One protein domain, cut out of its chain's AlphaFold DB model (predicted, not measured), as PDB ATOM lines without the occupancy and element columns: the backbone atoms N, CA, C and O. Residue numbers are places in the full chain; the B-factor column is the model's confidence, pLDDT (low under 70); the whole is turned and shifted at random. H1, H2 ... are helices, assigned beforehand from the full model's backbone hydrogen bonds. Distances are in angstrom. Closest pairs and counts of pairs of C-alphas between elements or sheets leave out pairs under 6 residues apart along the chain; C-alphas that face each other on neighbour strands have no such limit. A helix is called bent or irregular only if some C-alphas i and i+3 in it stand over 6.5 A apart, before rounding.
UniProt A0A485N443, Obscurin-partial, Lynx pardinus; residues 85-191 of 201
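Overview. This is residues 85 to 191 of the 201 residues of the protein "Obscurin-partial" of Lynx pardinus (UniProt A0A485N443). One long helix, H1, runs most of the length of a rod-shaped model, and the chain then folds back twice along that length: first through the short H2 and H3 into H4, which packs beside H1, then through a row of five shorter helices, H5 to H9. H4 lies between H1 and the stretch H5 to H7, while at the other end H8 packs on H3 and H9 on H2. The printed part has 107 residues with nine named helices, H1 to H9 in chain order, and no named strand; its class is all helix. It is loose, with a radius of gyration of the C-alphas of 16.5 A, and spans 50 by 24 by 19 A.

Along the chain. Find C-alpha 85 at (152.039, 195.744, 207.486); from there H1, residues 85 to 111, runs 37.3 A to C-alpha 111 at (165.647, 196.664, 172.802). H1 is neither bent nor irregular, but only just: C-alphas 103 and 106 are 6.4 A apart. Next come H2, residues 117 to 120, and H3, residues 123 to 127. H4, residues 130 to 144, covers 20.2 A, and H5, residues 150 to 159, covers 14.2 A. Then read H6, residues 161 to 164, H7, residues 166 to 172, H8, residues 174 to 181, and H9, residues 184 to 190, which ends with C-alpha 190 at (152.590, 200.028, 172.997).

Arrangement. Look first at H1 and H4, which touch at a shallow tilt of 28 degrees, opposite ways; their closest C-alphas, of Leu 98 and Ser 134, are 5.9 A apart. H4 is the hub, touching three helices. With residues 130 to 133 alone it touches H7 at a steep tilt of 39 degrees, closest at the C-alphas of Ile 133 and Lys 166, 6.6 A. H4 and H5 form a helical hairpin; they only just touch, with 3 pairs of C-alphas within 8 A, closest at Leu 144 and Val 153, 6.5 A. H6 is close to H4 but not clearly touching, with the C-alphas of Phe 136 and Ala 163 closest at 6.8 A. H3 touches H8, where the C-alphas of Ile 126 and Ala 177 are closest at 4.6 A. H2 touches H9, closest at the C-alphas of Val 119 and Val 186, 5.6 A. H1 is apart from H5, H6, H7 and H8. Every O i to N i+4 pair is within hydrogen-bond range in H3, H5, H7, H8 and H9; the figures are 19 of 23 in H1 and 10 of 11 in H4, and H2 and H6 are too short for such a pair.

Size, cuts and confidence. The two C-alphas farthest apart, those of His 114 and Asp 151, are 51.5 A from each other. The printed part has no cut, and each link between successive helices is tight. The mean pLDDT of the printed part is 90.9, and no printed residue is under 70.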
ATOM      1  N   LYS A  85     152.275 196.775 208.501       82.06
ATOM      2  CA  LYS A  85     152.039 195.744 207.486       82.06
ATOM      3  C   LYS A  85     151.250 196.232 206.259       82.06
ATOM      4  O   LYS A  85     151.585 195.836 205.146       82.06
ATOM      5  N   GLU A  86     150.212 197.056 206.431       85.81
ATOM      6  CA  GLU A  86     149.436 197.622 205.309       85.81
ATOM      7  C   GLU A  86     150.299 198.602 204.503       85.81
ATOM      8  O   GLU A  86     150.332 198.517 203.275       85.81
ATOM      9  N   LEU A  87     151.078 199.447 205.193       88.56
ATOM     10  CA  LEU A  87     152.057 200.337 204.566       88.56
ATOM     11  C   LEU A  87     153.083 199.538 203.748       88.56
ATOM     12  O   LEU A  87     153.218 199.770 202.548       88.56
ATOM     13  N   LEU A  88     153.726 198.537 204.355       89.81
ATOM     14  CA  LEU A  88     154.706 197.671 203.692       89.81
ATOM     15  C   LEU A  88     154.137 196.936 202.476       89.81
ATOM     16  O   LEU A  88     154.799 196.843 201.442       89.81
ATOM     17  N   SER A  89     152.910 196.424 202.582       90.44
ATOM     18  CA  SER A  89     152.243 195.753 201.464       90.44
ATOM     19  C   SER A  89     151.967 196.719 200.313       90.44
ATOM     20  O   SER A  89     152.144 196.349 199.152       90.44
ATOM     21  N   SER A  90     151.526 197.942 200.619       90.62
ATOM     22  CA  SER A  90     151.274 198.963 199.598       90.62
ATOM     23  C   SER A  90     152.567 199.427 198.924       90.62
ATOM     24  O   SER A  90     152.607 199.552 197.701       90.62
ATOM     25  N   GLU A  91     153.647 199.560 199.696       95.69
ATOM     26  CA  GLU A  91     154.970 199.930 199.201       95.69
ATOM     27  C   GLU A  91     155.549 198.842 198.289       95.69
ATOM     28  O   GLU A  91     156.017 199.132 197.190       95.69
ATOM     29  N   GLN A  92     155.438 197.567 198.678       94.69
ATOM     30  CA  GLN A  92     155.862 196.447 197.836       94.69
ATOM     31  C   GLN A  92     155.112 196.421 196.498       94.69
ATOM     32  O   GLN A  92     155.721 196.207 195.447       94.69
ATOM     33  N   ALA A  93     153.796 196.656 196.521       93.88
ATOM     34  CA  ALA A  93     152.998 196.732 195.303       93.88
ATOM     35  C   ALA A  93     153.420 197.922 194.422       93.88
ATOM     36  O   ALA A  93     153.505 197.785 193.199       93.88
ATOM     37  N   PHE A  94     153.715 199.073 195.028       95.44
ATOM     38  CA  PHE A  94     154.190 200.261 194.324       95.44
ATOM     39  C   PHE A  94     155.565 200.043 193.673       95.44
ATOM     40  O   PHE A  94     155.714 200.261 192.467       95.44
ATOM     41  N   VAL A  95     156.541 199.518 194.420       96.25
ATOM     42  CA  VAL A  95     157.871 199.156 193.904       96.25
ATOM     43  C   VAL A  95     157.760 198.159 192.752       96.25
ATOM     44  O   VAL A  95     158.404 198.347 191.718       96.25
ATOM     45  N   GLY A  96     156.892 197.150 192.876       93.75
ATOM     46  CA  GLY A  96     156.630 196.188 191.804       93.75
ATOM     47  C   GLY A  96     156.128 196.851 190.515       93.75
ATOM     48  O   GLY A  96     156.617 196.538 189.429       93.75
ATOM     49  N   LYS A  97     155.216 197.829 190.618       93.00
ATOM     50  CA  LYS A  97     154.742 198.608 189.457       93.00
ATOM     51  C   LYS A  97     155.871 199.425 188.814       93.00
ATOM     52  O   LYS A  97     155.986 199.435 187.589       93.00
ATOM     53  N   LEU A  98     156.733 200.065 189.611       94.88
ATOM     54  CA  LEU A  98     157.885 200.821 189.096       94.88
ATOM     55  C   LEU A  98     158.910 199.924 188.393       94.88
ATOM     56  O   LEU A  98     159.460 200.301 187.355       94.88
ATOM     57  N   GLN A  99     159.171 198.737 188.943       93.81
ATOM     58  CA  GLN A  99     160.064 197.751 188.333       93.81
ATOM     59  C   GLN A  99     159.494 197.232 187.009       93.81
ATOM     60  O   GLN A  99     160.229 197.127 186.025       93.81
ATOM     61  N   PHE A 100     158.187 196.960 186.953       92.12
ATOM     62  CA  PHE A 100     157.513 196.572 185.716       92.12
ATOM     63  C   PHE A 100     157.616 197.673 184.652       92.12
ATOM     64  O   PHE A 100     158.025 197.403 183.525       92.12
ATOM     65  N   LEU A 101     157.333 198.929 185.011       91.31
ATOM     66  CA  LEU A 101     157.426 200.060 184.084       91.31
ATOM     67  C   LEU A 101     158.821 200.173 183.446       91.31
ATOM     68  O   LEU A 101     158.938 200.381 182.237       91.31
ATOM     69  N   GLN A 102     159.880 199.987 184.235       91.62
ATOM     70  CA  GLN A 102     161.255 200.041 183.738       91.62
ATOM     71  C   GLN A 102     161.639 198.813 182.909       91.62
ATOM     72  O   GLN A 102     162.104 198.951 181.778       91.62
ATOM     73  N   SER A 103     161.458 197.611 183.459       90.19
ATOM     74  CA  SER A 103     161.893 196.358 182.822       90.19
ATOM     75  C   SER A 103     161.091 196.003 181.573       90.19
ATOM     76  O   SER A 103     161.623 195.366 180.666       90.19
ATOM     77  N   HIS A 104     159.830 196.432 181.512       88.12
ATOM     78  CA  HIS A 104     158.953 196.188 180.381       88.12
ATOM     79  C   HIS A 104     158.920 197.399 179.447       88.12
ATOM     80  O   HIS A 104     159.524 197.369 178.381       88.12
ATOM     81  N   HIS A 105     158.272 198.499 179.834       88.56
ATOM     82  CA  HIS A 105     157.984 199.590 178.897       88.56
ATOM     83  C   HIS A 105     159.212 200.422 178.519       88.56
ATOM     84  O   HIS A 105     159.383 200.749 177.341       88.56
ATOM     85  N   MET A 106     160.057 200.765 179.496       91.38
ATOM     86  CA  MET A 106     161.239 201.594 179.248       91.38
ATOM     87  C   MET A 106     162.311 200.812 178.483       91.38
ATOM     88  O   MET A 106     162.804 201.296 177.467       91.38
ATOM     89  N   GLN A 107     162.615 199.580 178.909       88.25
ATOM     90  CA  GLN A 107     163.573 198.714 178.212       88.25
ATOM     91  C   GLN A 107     163.076 198.235 176.841       88.25
ATOM     92  O   GLN A 107     163.902 197.960 175.973       88.25
ATOM     93  N   HIS A 108     161.761 198.145 176.604       87.81
ATOM     94  CA  HIS A 108     161.239 197.805 175.277       87.81
ATOM     95  C   HIS A 108     161.662 198.829 174.216       87.81
ATOM     96  O   HIS A 108     162.023 198.433 173.111       87.81
ATOM     97  N   LEU A 109     161.723 200.122 174.564       87.81
ATOM     98  CA  LEU A 109     162.241 201.155 173.658       87.81
ATOM     99  C   LEU A 109     163.724 200.977 173.336       87.81
ATOM    100  O   LEU A 109     164.146 201.304 172.235       87.81
ATOM    101  N   ASP A 110     164.512 200.464 174.278       87.62
ATOM    102  CA  ASP A 110     165.953 200.271 174.079       87.62
ATOM    103  C   ASP A 110     166.273 199.008 173.283       87.62
ATOM    104  O   ASP A 110     167.278 198.941 172.579       87.62
ATOM    105  N   ARG A 111     165.429 197.981 173.412       87.94
ATOM    106  CA  ARG A 111     165.647 196.664 172.802       87.94
ATOM    107  C   ARG A 111     164.953 196.497 171.458       87.94
ATOM    108  O   ARG A 111     165.323 195.600 170.704       87.94
ATOM    109  N   CYS A 112     163.928 197.296 171.171       83.94
ATOM    110  CA  CYS A 112     163.198 197.195 169.918       83.94
ATOM    111  C   CYS A 112     164.040 197.785 168.768       83.94
ATOM    112  O   CYS A 112     164.406 198.957 168.815       83.94
ATOM    113  N   PRO A 113     164.347 197.009 167.712       79.88
ATOM    114  CA  PRO A 113     165.217 197.463 166.626       79.88
ATOM    115  C   PRO A 113     164.559 198.494 165.695       79.88
ATOM    116  O   PRO A 113     165.255 199.133 164.910       79.88
ATOM    117  N   HIS A 114     163.233 198.666 165.758       85.38
ATOM    118  CA  HIS A 114     162.492 199.585 164.891       85.38
ATOM    119  C   HIS A 114     161.503 200.451 165.683       85.38
ATOM    120  O   HIS A 114     160.289 200.367 165.507       85.38
ATOM    121  N   VAL A 115     162.030 201.284 166.581       87.81
ATOM    122  CA  VAL A 115     161.221 202.281 167.296       87.81
ATOM    123  C   VAL A 115     161.004 203.511 166.407       87.81
ATOM    124  O   VAL A 115     161.983 204.095 165.932       87.81
ATOM    125  N   PRO A 116     159.752 203.960 166.192       91.25
ATOM    126  CA  PRO A 116     159.487 205.194 165.462       91.25
ATOM    127  C   PRO A 116     160.145 206.405 166.139       91.25
ATOM    128  O   PRO A 116     160.048 206.570 167.355       91.25
ATOM    129  N   ALA A 117     160.731 207.320 165.359       91.94
ATOM    130  CA  ALA A 117     161.388 208.523 165.893       91.94
ATOM    131  C   ALA A 117     160.457 209.389 166.769       91.94
ATOM    132  O   ALA A 117     160.884 209.974 167.768       91.94
ATOM    133  N   ALA A 118     159.162 209.418 166.432       89.50
ATOM    134  CA  ALA A 118     158.127 210.087 167.216       89.50
ATOM    135  C   ALA A 118     157.961 209.501 168.631       89.50
ATOM    136  O   ALA A 118     157.565 210.223 169.536       89.50
ATOM    137  N   VAL A 119     158.287 208.222 168.840       91.88
ATOM    138  CA  VAL A 119     158.243 207.561 170.155       91.88
ATOM    139  C   VAL A 119     159.589 207.703 170.867       91.88
ATOM    140  O   VAL A 119     159.624 208.081 172.037       91.88
ATOM    141  N   THR A 120     160.706 207.494 170.159       92.62
ATOM    142  CA  THR A 120     162.062 207.637 170.726       92.62
ATOM    143  C   THR A 120     162.299 209.034 171.301       92.62
ATOM    144  O   THR A 120     162.815 209.166 172.409       92.62
ATOM    145  N   SER A 121     161.862 210.082 170.593       93.38
ATOM    146  CA  SER A 121     161.980 211.476 171.056       93.38
ATOM    147  C   SER A 121     161.159 211.781 172.316       93.38
ATOM    148  O   SER A 121     161.513 212.687 173.066       93.38
ATOM    149  N   GLN A 122     160.105 211.008 172.590       93.50
ATOM    150  CA  GLN A 122     159.249 211.179 173.767       93.50
ATOM    151  C   GLN A 122     159.719 210.365 174.976       93.50
ATOM    152  O   GLN A 122     159.177 210.542 176.065       93.50
ATOM    153  N   LYS A 123     160.743 209.508 174.847       92.31
ATOM    154  CA  LYS A 123     161.203 208.627 175.938       92.31
ATOM    155  C   LYS A 123     161.501 209.395 177.232       92.31
ATOM    156  O   LYS A 123     160.997 209.028 178.289       92.31
ATOM    157  N   ALA A 124     162.284 210.470 177.153       93.88
ATOM    158  CA  ALA A 124     162.636 211.273 178.327       93.88
ATOM    159  C   ALA A 124     161.426 212.020 178.919       93.88
ATOM    160  O   ALA A 124     161.351 212.208 180.130       93.88
ATOM    161  N   VAL A 125     160.461 212.405 178.077       92.75
ATOM    162  CA  VAL A 125     159.224 213.088 178.494       92.75
ATOM    163  C   VAL A 125     158.282 212.128 179.215       92.75
ATOM    164  O   VAL A 125     157.711 212.487 180.237       92.75
ATOM    165  N   ILE A 126     158.148 210.904 178.704       91.50
ATOM    166  CA  ILE A 126     157.286 209.859 179.259       91.50
ATOM    167  C   ILE A 126     157.888 209.332 180.563       91.50
ATOM    168  O   ILE A 126     157.245 209.395 181.600       91.50
ATOM    169  N   PHE A 127     159.128 208.833 180.545       94.19
ATOM    170  CA  PHE A 127     159.691 208.112 181.696       94.19
ATOM    171  C   PHE A 127     160.355 209.015 182.738       94.19
ATOM    172  O   PHE A 127     160.484 208.602 183.888       94.19
ATOM    173  N   ARG A 128     160.734 210.246 182.379       94.44
ATOM    174  CA  ARG A 128     161.256 211.265 183.307       94.44
ATOM    175  C   ARG A 128     162.320 210.702 184.268       94.44
ATOM    176  O   ARG A 128     163.158 209.902 183.859       94.44
ATOM    177  N   ASN A 129     162.272 211.091 185.540       95.25
ATOM    178  CA  ASN A 129     163.143 210.600 186.607       95.25
ATOM    179  C   ASN A 129     162.569 209.350 187.316       95.25
ATOM    180  O   ASN A 129     162.835 209.112 188.496       95.25
ATOM    181  N   VAL A 130     161.776 208.514 186.625       95.06
ATOM    182  CA  VAL A 130     161.159 207.325 187.248       95.06
ATOM    183  C   VAL A 130     162.188 206.298 187.729       95.06
ATOM    184  O   VAL A 130     161.920 205.556 188.674       95.06
ATOM    185  N   GLN A 131     163.375 206.266 187.117       95.50
ATOM    186  CA  GLN A 131     164.480 205.419 187.571       95.50
ATOM    187  C   GLN A 131     164.996 205.869 188.943       95.50
ATOM    188  O   GLN A 131     165.202 205.029 189.819       95.50
ATOM    189  N   ASP A 132     165.110 207.180 189.175       96.69
ATOM    190  CA  ASP A 132     165.541 207.738 190.461       96.69
ATOM    191  C   ASP A 132     164.499 207.496 191.554       96.69
ATOM    192  O   ASP A 132     164.846 207.114 192.676       96.69
ATOM    193  N   ILE A 133     163.213 207.662 191.219       96.56
ATOM    194  CA  ILE A 133     162.097 207.328 192.114       96.56
ATOM    195  C   ILE A 133     162.126 205.837 192.445       96.56
ATOM    196  O   ILE A 133     162.038 205.459 193.611       96.56
ATOM    197  N   SER A 134     162.308 204.969 191.453       96.50
ATOM    198  CA  SER A 134     162.378 203.535 191.708       96.50
ATOM    199  C   SER A 134     163.569 203.153 192.572       96.50
ATOM    200  O   SER A 134     163.404 202.367 193.504       96.50
ATOM    201  N   HIS A 135     164.751 203.711 192.325       97.19
ATOM    202  CA  HIS A 135     165.923 203.456 193.159       97.19
ATOM    203  C   HIS A 135     165.687 203.889 194.615       97.19
ATOM    204  O   HIS A 135     166.016 203.147 195.548       97.19
ATOM    205  N   PHE A 136     165.071 205.060 194.809       97.50
ATOM    206  CA  PHE A 136     164.653 205.530 196.124       97.50
ATOM    207  C   PHE A 136     163.698 204.534 196.792       97.50
ATOM    208  O   PHE A 136     164.022 204.033 197.865       97.50
ATOM    209  N   HIS A 137     162.590 204.174 196.147       97.50
ATOM    210  CA  HIS A 137     161.582 203.294 196.744       97.50
ATOM    211  C   HIS A 137     162.094 201.870 197.018       97.50
ATOM    212  O   HIS A 137     161.778 201.291 198.050       97.50
ATOM    213  N   ASN A 138     162.981 201.319 196.180       96.44
ATOM    214  CA  ASN A 138     163.645 200.037 196.474       96.44
ATOM    215  C   ASN A 138     164.525 200.098 197.741       96.44
ATOM    216  O   ASN A 138     164.725 199.090 198.424       96.44
ATOM    217  N   SER A 139     165.106 201.262 198.045       96.75
ATOM    218  CA  SER A 139     165.896 201.466 199.267       96.75
ATOM    219  C   SER A 139     164.982 201.732 200.462       96.75
ATOM    220  O   SER A 139     165.100 201.060 201.484       96.75
ATOM    221  N   PHE A 140     163.997 202.610 200.283       96.62
ATOM    222  CA  PHE A 140     163.005 202.978 201.288       96.62
ATOM    223  C   PHE A 140     162.187 201.778 201.777       96.62
ATOM    224  O   PHE A 140     162.014 201.602 202.977       96.62
ATOM    225  N   GLN A 141     161.773 200.884 200.873       95.94
ATOM    226  CA  GLN A 141     161.075 199.650 201.232       95.94
ATOM    227  C   GLN A 141     161.901 198.774 202.187       95.94
ATOM    228  O   GLN A 141     161.346 198.196 203.120       95.94
ATOM    229  N   ARG A 142     163.222 198.676 201.980       95.81
ATOM    230  CA  ARG A 142     164.110 197.898 202.861       95.81
ATOM    231  C   ARG A 142     164.253 198.543 204.238       95.81
ATOM    232  O   ARG A 142     164.317 197.821 205.224       95.81
ATOM    233  N   GLU A 143     164.270 199.872 204.308       95.44
ATOM    234  CA  GLU A 143     164.278 200.604 205.582       95.44
ATOM    235  C   GLU A 143     162.946 200.443 206.327       95.44
ATOM    236  O   GLU A 143     162.940 200.145 207.518       95.44
ATOM    237  N   LEU A 144     161.812 200.534 205.625       93.75
ATOM    238  CA  LEU A 144     160.494 200.286 206.216       93.75
ATOM    239  C   LEU A 144     160.353 198.857 206.757       93.75
ATOM    240  O   LEU A 144     159.690 198.653 207.769       93.75
ATOM    241  N   GLN A 145     160.964 197.859 206.107       93.50
ATOM    242  CA  GLN A 145     160.943 196.463 206.573       93.50
ATOM    243  C   GLN A 145     161.686 196.252 207.897       93.50
ATOM    244  O   GLN A 145     161.468 195.232 208.544       93.50
ATOM    245  N   GLN A 146     162.565 197.182 208.271       92.75
ATOM    246  CA  GLN A 146     163.331 197.154 209.518       92.75
ATOM    247  C   GLN A 146     162.658 197.956 210.639       92.75
ATOM    248  O   GLN A 146     163.195 198.011 211.738       92.75
ATOM    249  N   CYS A 147     161.523 198.609 210.366       92.25
ATOM    250  CA  CYS A 147     160.795 199.377 211.369       92.25
ATOM    251  C   CYS A 147     159.930 198.443 212.226       92.25
ATOM    252  O   CYS A 147     159.100 197.707 211.685       92.25
ATOM    253  N   ASP A 148     160.073 198.533 213.549       87.50
ATOM    254  CA  ASP A 148     159.312 197.725 214.507       87.50
ATOM    255  C   ASP A 148     158.152 198.516 215.130       87.50
ATOM    256  O   ASP A 148     157.101 197.952 215.457       87.50
ATOM    257  N   THR A 149     158.322 199.833 215.261       88.81
ATOM    258  CA  THR A 149     157.361 200.761 215.871       88.81
ATOM    259  C   THR A 149     156.905 201.851 214.899       88.81
ATOM    260  O   THR A 149     157.495 202.077 213.840       88.81
ATOM    261  N   ASP A 150     155.821 202.542 215.241       85.94
ATOM    262  CA  ASP A 150     155.354 203.727 214.519       85.94
ATOM    263  C   ASP A 150     156.349 204.897 214.592       85.94
ATOM    264  O   ASP A 150     156.497 205.621 213.605       85.94
ATOM    265  N   ASP A 151     157.092 205.027 215.693       90.56
ATOM    266  CA  ASP A 151     158.208 205.972 215.813       90.56
ATOM    267  C   ASP A 151     159.337 205.662 214.814       90.56
ATOM    268  O   ASP A 151     159.831 206.575 214.145       90.56
ATOM    269  N   ASP A 152     159.707 204.386 214.631       92.56
ATOM    270  CA  ASP A 152     160.714 203.984 213.631       92.56
ATOM    271  C   ASP A 152     160.266 204.356 212.217       92.56
ATOM    272  O   ASP A 152     161.044 204.895 211.422       92.56
ATOM    273  N   VAL A 153     158.983 204.130 211.913       91.50
ATOM    274  CA  VAL A 153     158.390 204.524 210.632       91.50
ATOM    275  C   VAL A 153     158.465 206.039 210.463       91.50
ATOM    276  O   VAL A 153     158.951 206.508 209.432       91.50
ATOM    277  N   ALA A 154     158.047 206.823 211.460       91.25
ATOM    278  CA  ALA A 154     158.106 208.282 211.398       91.25
ATOM    279  C   ALA A 154     159.541 208.787 211.160       91.25
ATOM    280  O   ALA A 154     159.776 209.618 210.277       91.25
ATOM    281  N   MET A 155     160.516 208.227 211.879       93.75
ATOM    282  CA  MET A 155     161.934 208.549 211.709       93.75
ATOM    283  C   MET A 155     162.463 208.147 210.330       93.75
ATOM    284  O   MET A 155     163.250 208.894 209.741       93.75
ATOM    285  N   CYS A 156     162.002 207.026 209.772       94.88
ATOM    286  CA  CYS A 156     162.341 206.592 208.417       94.88
ATOM    287  C   CYS A 156     161.911 207.629 207.362       94.88
ATOM    288  O   CYS A 156     162.704 207.979 206.482       94.88
ATOM    289  N   PHE A 157     160.704 208.197 207.481       95.38
ATOM    290  CA  PHE A 157     160.239 209.274 206.593       95.38
ATOM    291  C   PHE A 157     161.065 210.554 206.748       95.38
ATOM    292  O   PHE A 157     161.493 211.127 205.745       95.38
ATOM    293  N   ILE A 158     161.333 210.984 207.987       94.19
ATOM    294  CA  ILE A 158     162.117 212.200 208.265       94.19
ATOM    295  C   ILE A 158     163.536 212.065 207.702       94.19
ATOM    296  O   ILE A 158     164.023 212.965 207.015       94.19
ATOM    297  N   LYS A 159     164.185 210.917 207.926       96.06
ATOM    298  CA  LYS A 159     165.518 210.607 207.391       96.06
ATOM    299  C   LYS A 159     165.556 210.706 205.863       96.06
ATOM    300  O   LYS A 159     166.542 211.179 205.302       96.06
ATOM    301  N   ASN A 160     164.485 210.284 205.194       95.50
ATOM    302  CA  ASN A 160     164.395 210.233 203.738       95.50
ATOM    303  C   ASN A 160     163.766 211.489 203.099       95.50
ATOM    304  O   ASN A 160     163.558 211.499 201.886       95.50
ATOM    305  N   GLN A 161     163.503 212.565 203.854       94.12
ATOM    306  CA  GLN A 161     162.781 213.754 203.364       94.12
ATOM    307  C   GLN A 161     163.334 214.335 202.049       94.12
ATOM    308  O   GLN A 161     162.576 214.596 201.119       94.12
ATOM    309  N   ALA A 162     164.659 214.450 201.919       91.94
ATOM    310  CA  ALA A 162     165.293 214.993 200.716       91.94
ATOM    311  C   ALA A 162     165.113 214.067 199.500       91.94
ATOM    312  O   ALA A 162     165.107 214.509 198.354       91.94
ATOM    313  N   ALA A 163     164.941 212.761 199.719       93.06
ATOM    314  CA  ALA A 163     164.676 211.831 198.633       93.06
ATOM    315  C   ALA A 163     163.254 211.981 198.073       93.06
ATOM    316  O   ALA A 163     163.075 211.782 196.871       93.06
ATOM    317  N   PHE A 164     162.287 212.400 198.897       92.56
ATOM    318  CA  PHE A 164     160.927 212.704 198.448       92.56
ATOM    319  C   PHE A 164     160.859 213.938 197.540       92.56
ATOM    320  O   PHE A 164     159.945 214.027 196.722       92.56
ATOM    321  N   GLU A 165     161.842 214.844 197.580       90.88
ATOM    322  CA  GLU A 165     161.898 215.996 196.663       90.88
ATOM    323  C   GLU A 165     161.990 215.579 195.184       90.88
ATOM    324  O   GLU A 165     161.548 216.323 194.310       90.88
ATOM    325  N   LYS A 166     162.442 214.350 194.885       90.88
ATOM    326  CA  LYS A 166     162.413 213.771 193.524       90.88
ATOM    327  C   LYS A 166     161.008 213.757 192.913       90.88
ATOM    328  O   LYS A 166     160.860 213.840 191.692       90.88
ATOM    329  N   TYR A 167     159.966 213.687 193.743       89.75
ATOM    330  CA  TYR A 167     158.586 213.782 193.277       89.75
ATOM    331  C   TYR A 167     158.232 215.172 192.759       89.75
ATOM    332  O   TYR A 167     157.409 215.273 191.855       89.75
ATOM    333  N   LEU A 168     158.855 216.243 193.260       89.62
ATOM    334  CA  LEU A 168     158.628 217.589 192.727       89.62
ATOM    335  C   LEU A 168     159.085 217.658 191.273       89.62
ATOM    336  O   LEU A 168     158.320 218.076 190.403       89.62
ATOM    337  N   GLU A 169     160.285 217.149 190.999       88.19
ATOM    338  CA  GLU A 169     160.785 217.019 189.637       88.19
ATOM    339  C   GLU A 169     159.817 216.187 188.790       88.19
ATOM    340  O   GLU A 169     159.424 216.656 187.722       88.19
ATOM    341  N   PHE A 170     159.346 215.030 189.274       88.19
ATOM    342  CA  PHE A 170     158.388 214.156 188.578       88.19
ATOM    343  C   PHE A 170     156.994 214.775 188.346       88.19
ATOM    344  O   PHE A 170     156.334 214.479 187.348       88.19
ATOM    345  N   LEU A 171     156.543 215.680 189.206       86.75
ATOM    346  CA  LEU A 171     155.235 216.316 189.063       86.75
ATOM    347  C   LEU A 171     155.259 217.484 188.069       86.75
ATOM    348  O   LEU A 171     154.281 217.675 187.346       86.75
ATOM    349  N   VAL A 172     156.373 218.219 187.973       88.31
ATOM    350  CA  VAL A 172     156.507 219.398 187.090       88.31
ATOM    351  C   VAL A 172     156.226 219.082 185.614       88.31
ATOM    352  O   VAL A 172     155.606 219.879 184.919       88.31
ATOM    353  N   GLY A 173     156.649 217.916 185.133       83.25
ATOM    354  CA  GLY A 173     156.473 217.477 183.745       83.25
ATOM    355  C   GLY A 173     155.326 216.486 183.532       83.25
ATOM    356  O   GLY A 173     155.265 215.847 182.483       83.25
ATOM    357  N   ARG A 174     154.444 216.302 184.523       85.12
ATOM    358  CA  ARG A 174     153.380 215.288 184.461       85.12
ATOM    359  C   ARG A 174     152.395 215.540 183.317       85.12
ATOM    360  O   ARG A 174     152.051 214.608 182.609       85.12
ATOM    361  N   VAL A 175     151.976 216.788 183.098       85.69
ATOM    362  CA  VAL A 175     151.003 217.123 182.036       85.69
ATOM    363  C   VAL A 175     151.571 216.804 180.647       85.69
ATOM    364  O   VAL A 175     150.870 216.285 179.782       85.69
ATOM    365  N   GLN A 176     152.861 217.066 180.443       85.50
ATOM    366  CA  GLN A 176     153.575 216.749 179.211       85.50
ATOM    367  C   GLN A 176     153.696 215.233 179.025       85.50
ATOM    368  O   GLN A 176     153.460 214.741 177.923       85.50
ATOM    369  N   ALA A 177     153.996 214.491 180.096       87.38
ATOM    370  CA  ALA A 177     154.029 213.030 180.074       87.38
ATOM    371  C   ALA A 177     152.650 212.432 179.742       87.38
ATOM    372  O   ALA A 177     152.548 211.615 178.829       87.38
ATOM    373  N   GLU A 178     151.583 212.888 180.407       85.94
ATOM    374  CA  GLU A 178     150.197 212.479 180.130       85.94
ATOM    375  C   GLU A 178     149.832 212.733 178.659       85.94
ATOM    376  O   GLU A 178     149.321 211.840 177.982       85.94
ATOM    377  N   SER A 179     150.160 213.919 178.132       86.06
ATOM    378  CA  SER A 179     149.912 214.266 176.728       86.06
ATOM    379  C   SER A 179     150.716 213.406 175.747       86.06
ATOM    380  O   SER A 179     150.207 213.068 174.678       86.06
ATOM    381  N   ALA A 180     151.965 213.064 176.070       87.81
ATOM    382  CA  ALA A 180     152.813 212.241 175.211       87.81
ATOM    383  C   ALA A 180     152.298 210.796 175.137       87.81
ATOM    384  O   ALA A 180     152.230 210.215 174.050       87.81
ATOM    385  N   VAL A 181     151.872 210.235 176.273       87.19
ATOM    386  CA  VAL A 181     151.372 208.854 176.370       87.19
ATOM    387  C   VAL A 181     150.083 208.641 175.576       87.19
ATOM    388  O   VAL A 181     149.889 207.570 175.003       87.19
ATOM    389  N   VAL A 182     149.212 209.650 175.493       87.44
ATOM    390  CA  VAL A 182     147.960 209.551 174.718       87.44
ATOM    391  C   VAL A 182     148.128 209.841 173.226       87.44
ATOM    392  O   VAL A 182     147.159 209.742 172.474       87.44
ATOM    393  N   SER A 183     149.335 210.184 172.772       87.12
ATOM    394  CA  SER A 183     149.589 210.397 171.348       87.12
ATOM    395  C   SER A 183     149.420 209.099 170.553       87.12
ATOM    396  O   SER A 183     149.797 208.017 171.006       87.12
ATOM    397  N   THR A 184     148.895 209.203 169.329       87.88
ATOM    398  CA  THR A 184     148.651 208.038 168.464       87.88
ATOM    399  C   THR A 184     149.917 207.211 168.248       87.88
ATOM    400  O   THR A 184     149.868 205.993 168.351       87.88
ATOM    401  N   ALA A 185     151.065 207.855 168.016       88.25
ATOM    402  CA  ALA A 185     152.330 207.157 167.794       88.25
ATOM    403  C   ALA A 185     152.750 206.296 168.998       88.25
ATOM    404  O   ALA A 185     153.182 205.158 168.822       88.25
ATOM    405  N   VAL A 186     152.600 206.823 170.217       88.75
ATOM    406  CA  VAL A 186     152.955 206.108 171.451       88.75
ATOM    407  C   VAL A 186     151.945 205.000 171.745       88.75
ATOM    408  O   VAL A 186     152.347 203.881 172.062       88.75
ATOM    409  N   GLN A 187     150.646 205.269 171.582       86.94
ATOM    410  CA  GLN A 187     149.614 204.252 171.779       86.94
ATOM    411  C   GLN A 187     149.734 203.091 170.790       86.94
ATOM    412  O   GLN A 187     149.626 201.948 171.214       86.94
ATOM    413  N   GLU A 188     149.980 203.355 169.504       86.12
ATOM    414  CA  GLU A 188     150.182 202.308 168.491       86.12
ATOM    415  C   GLU A 188     151.439 201.475 168.772       86.12
ATOM    416  O   GLU A 188     151.408 200.254 168.644       86.12
ATOM    417  N   PHE A 189     152.524 202.103 169.234       86.75
ATOM    418  CA  PHE A 189     153.753 201.385 169.578       86.75
ATOM    419  C   PHE A 189     153.571 200.432 170.770       86.75
ATOM    420  O   PHE A 189     154.052 199.302 170.738       86.75
ATOM    421  N   TYR A 190     152.842 200.853 171.808       82.81
ATOM    422  CA  TYR A 190     152.590 200.028 172.997       82.81
ATOM    423  C   TYR A 190     151.324 199.153 172.906       82.81
ATOM    424  O   TYR A 190     151.007 198.450 173.863       82.81
ATOM    425  N   LYS A 191     150.602 199.153 171.775       74.75
ATOM    426  CA  LYS A 191     149.296 198.482 171.605       74.75
ATOM    427  C   LYS A 191     149.338 196.957 171.465       74.75
ATOM    428  O   LYS A 191     148.288 196.359 171.239       74.75
TER     429      LYS A 191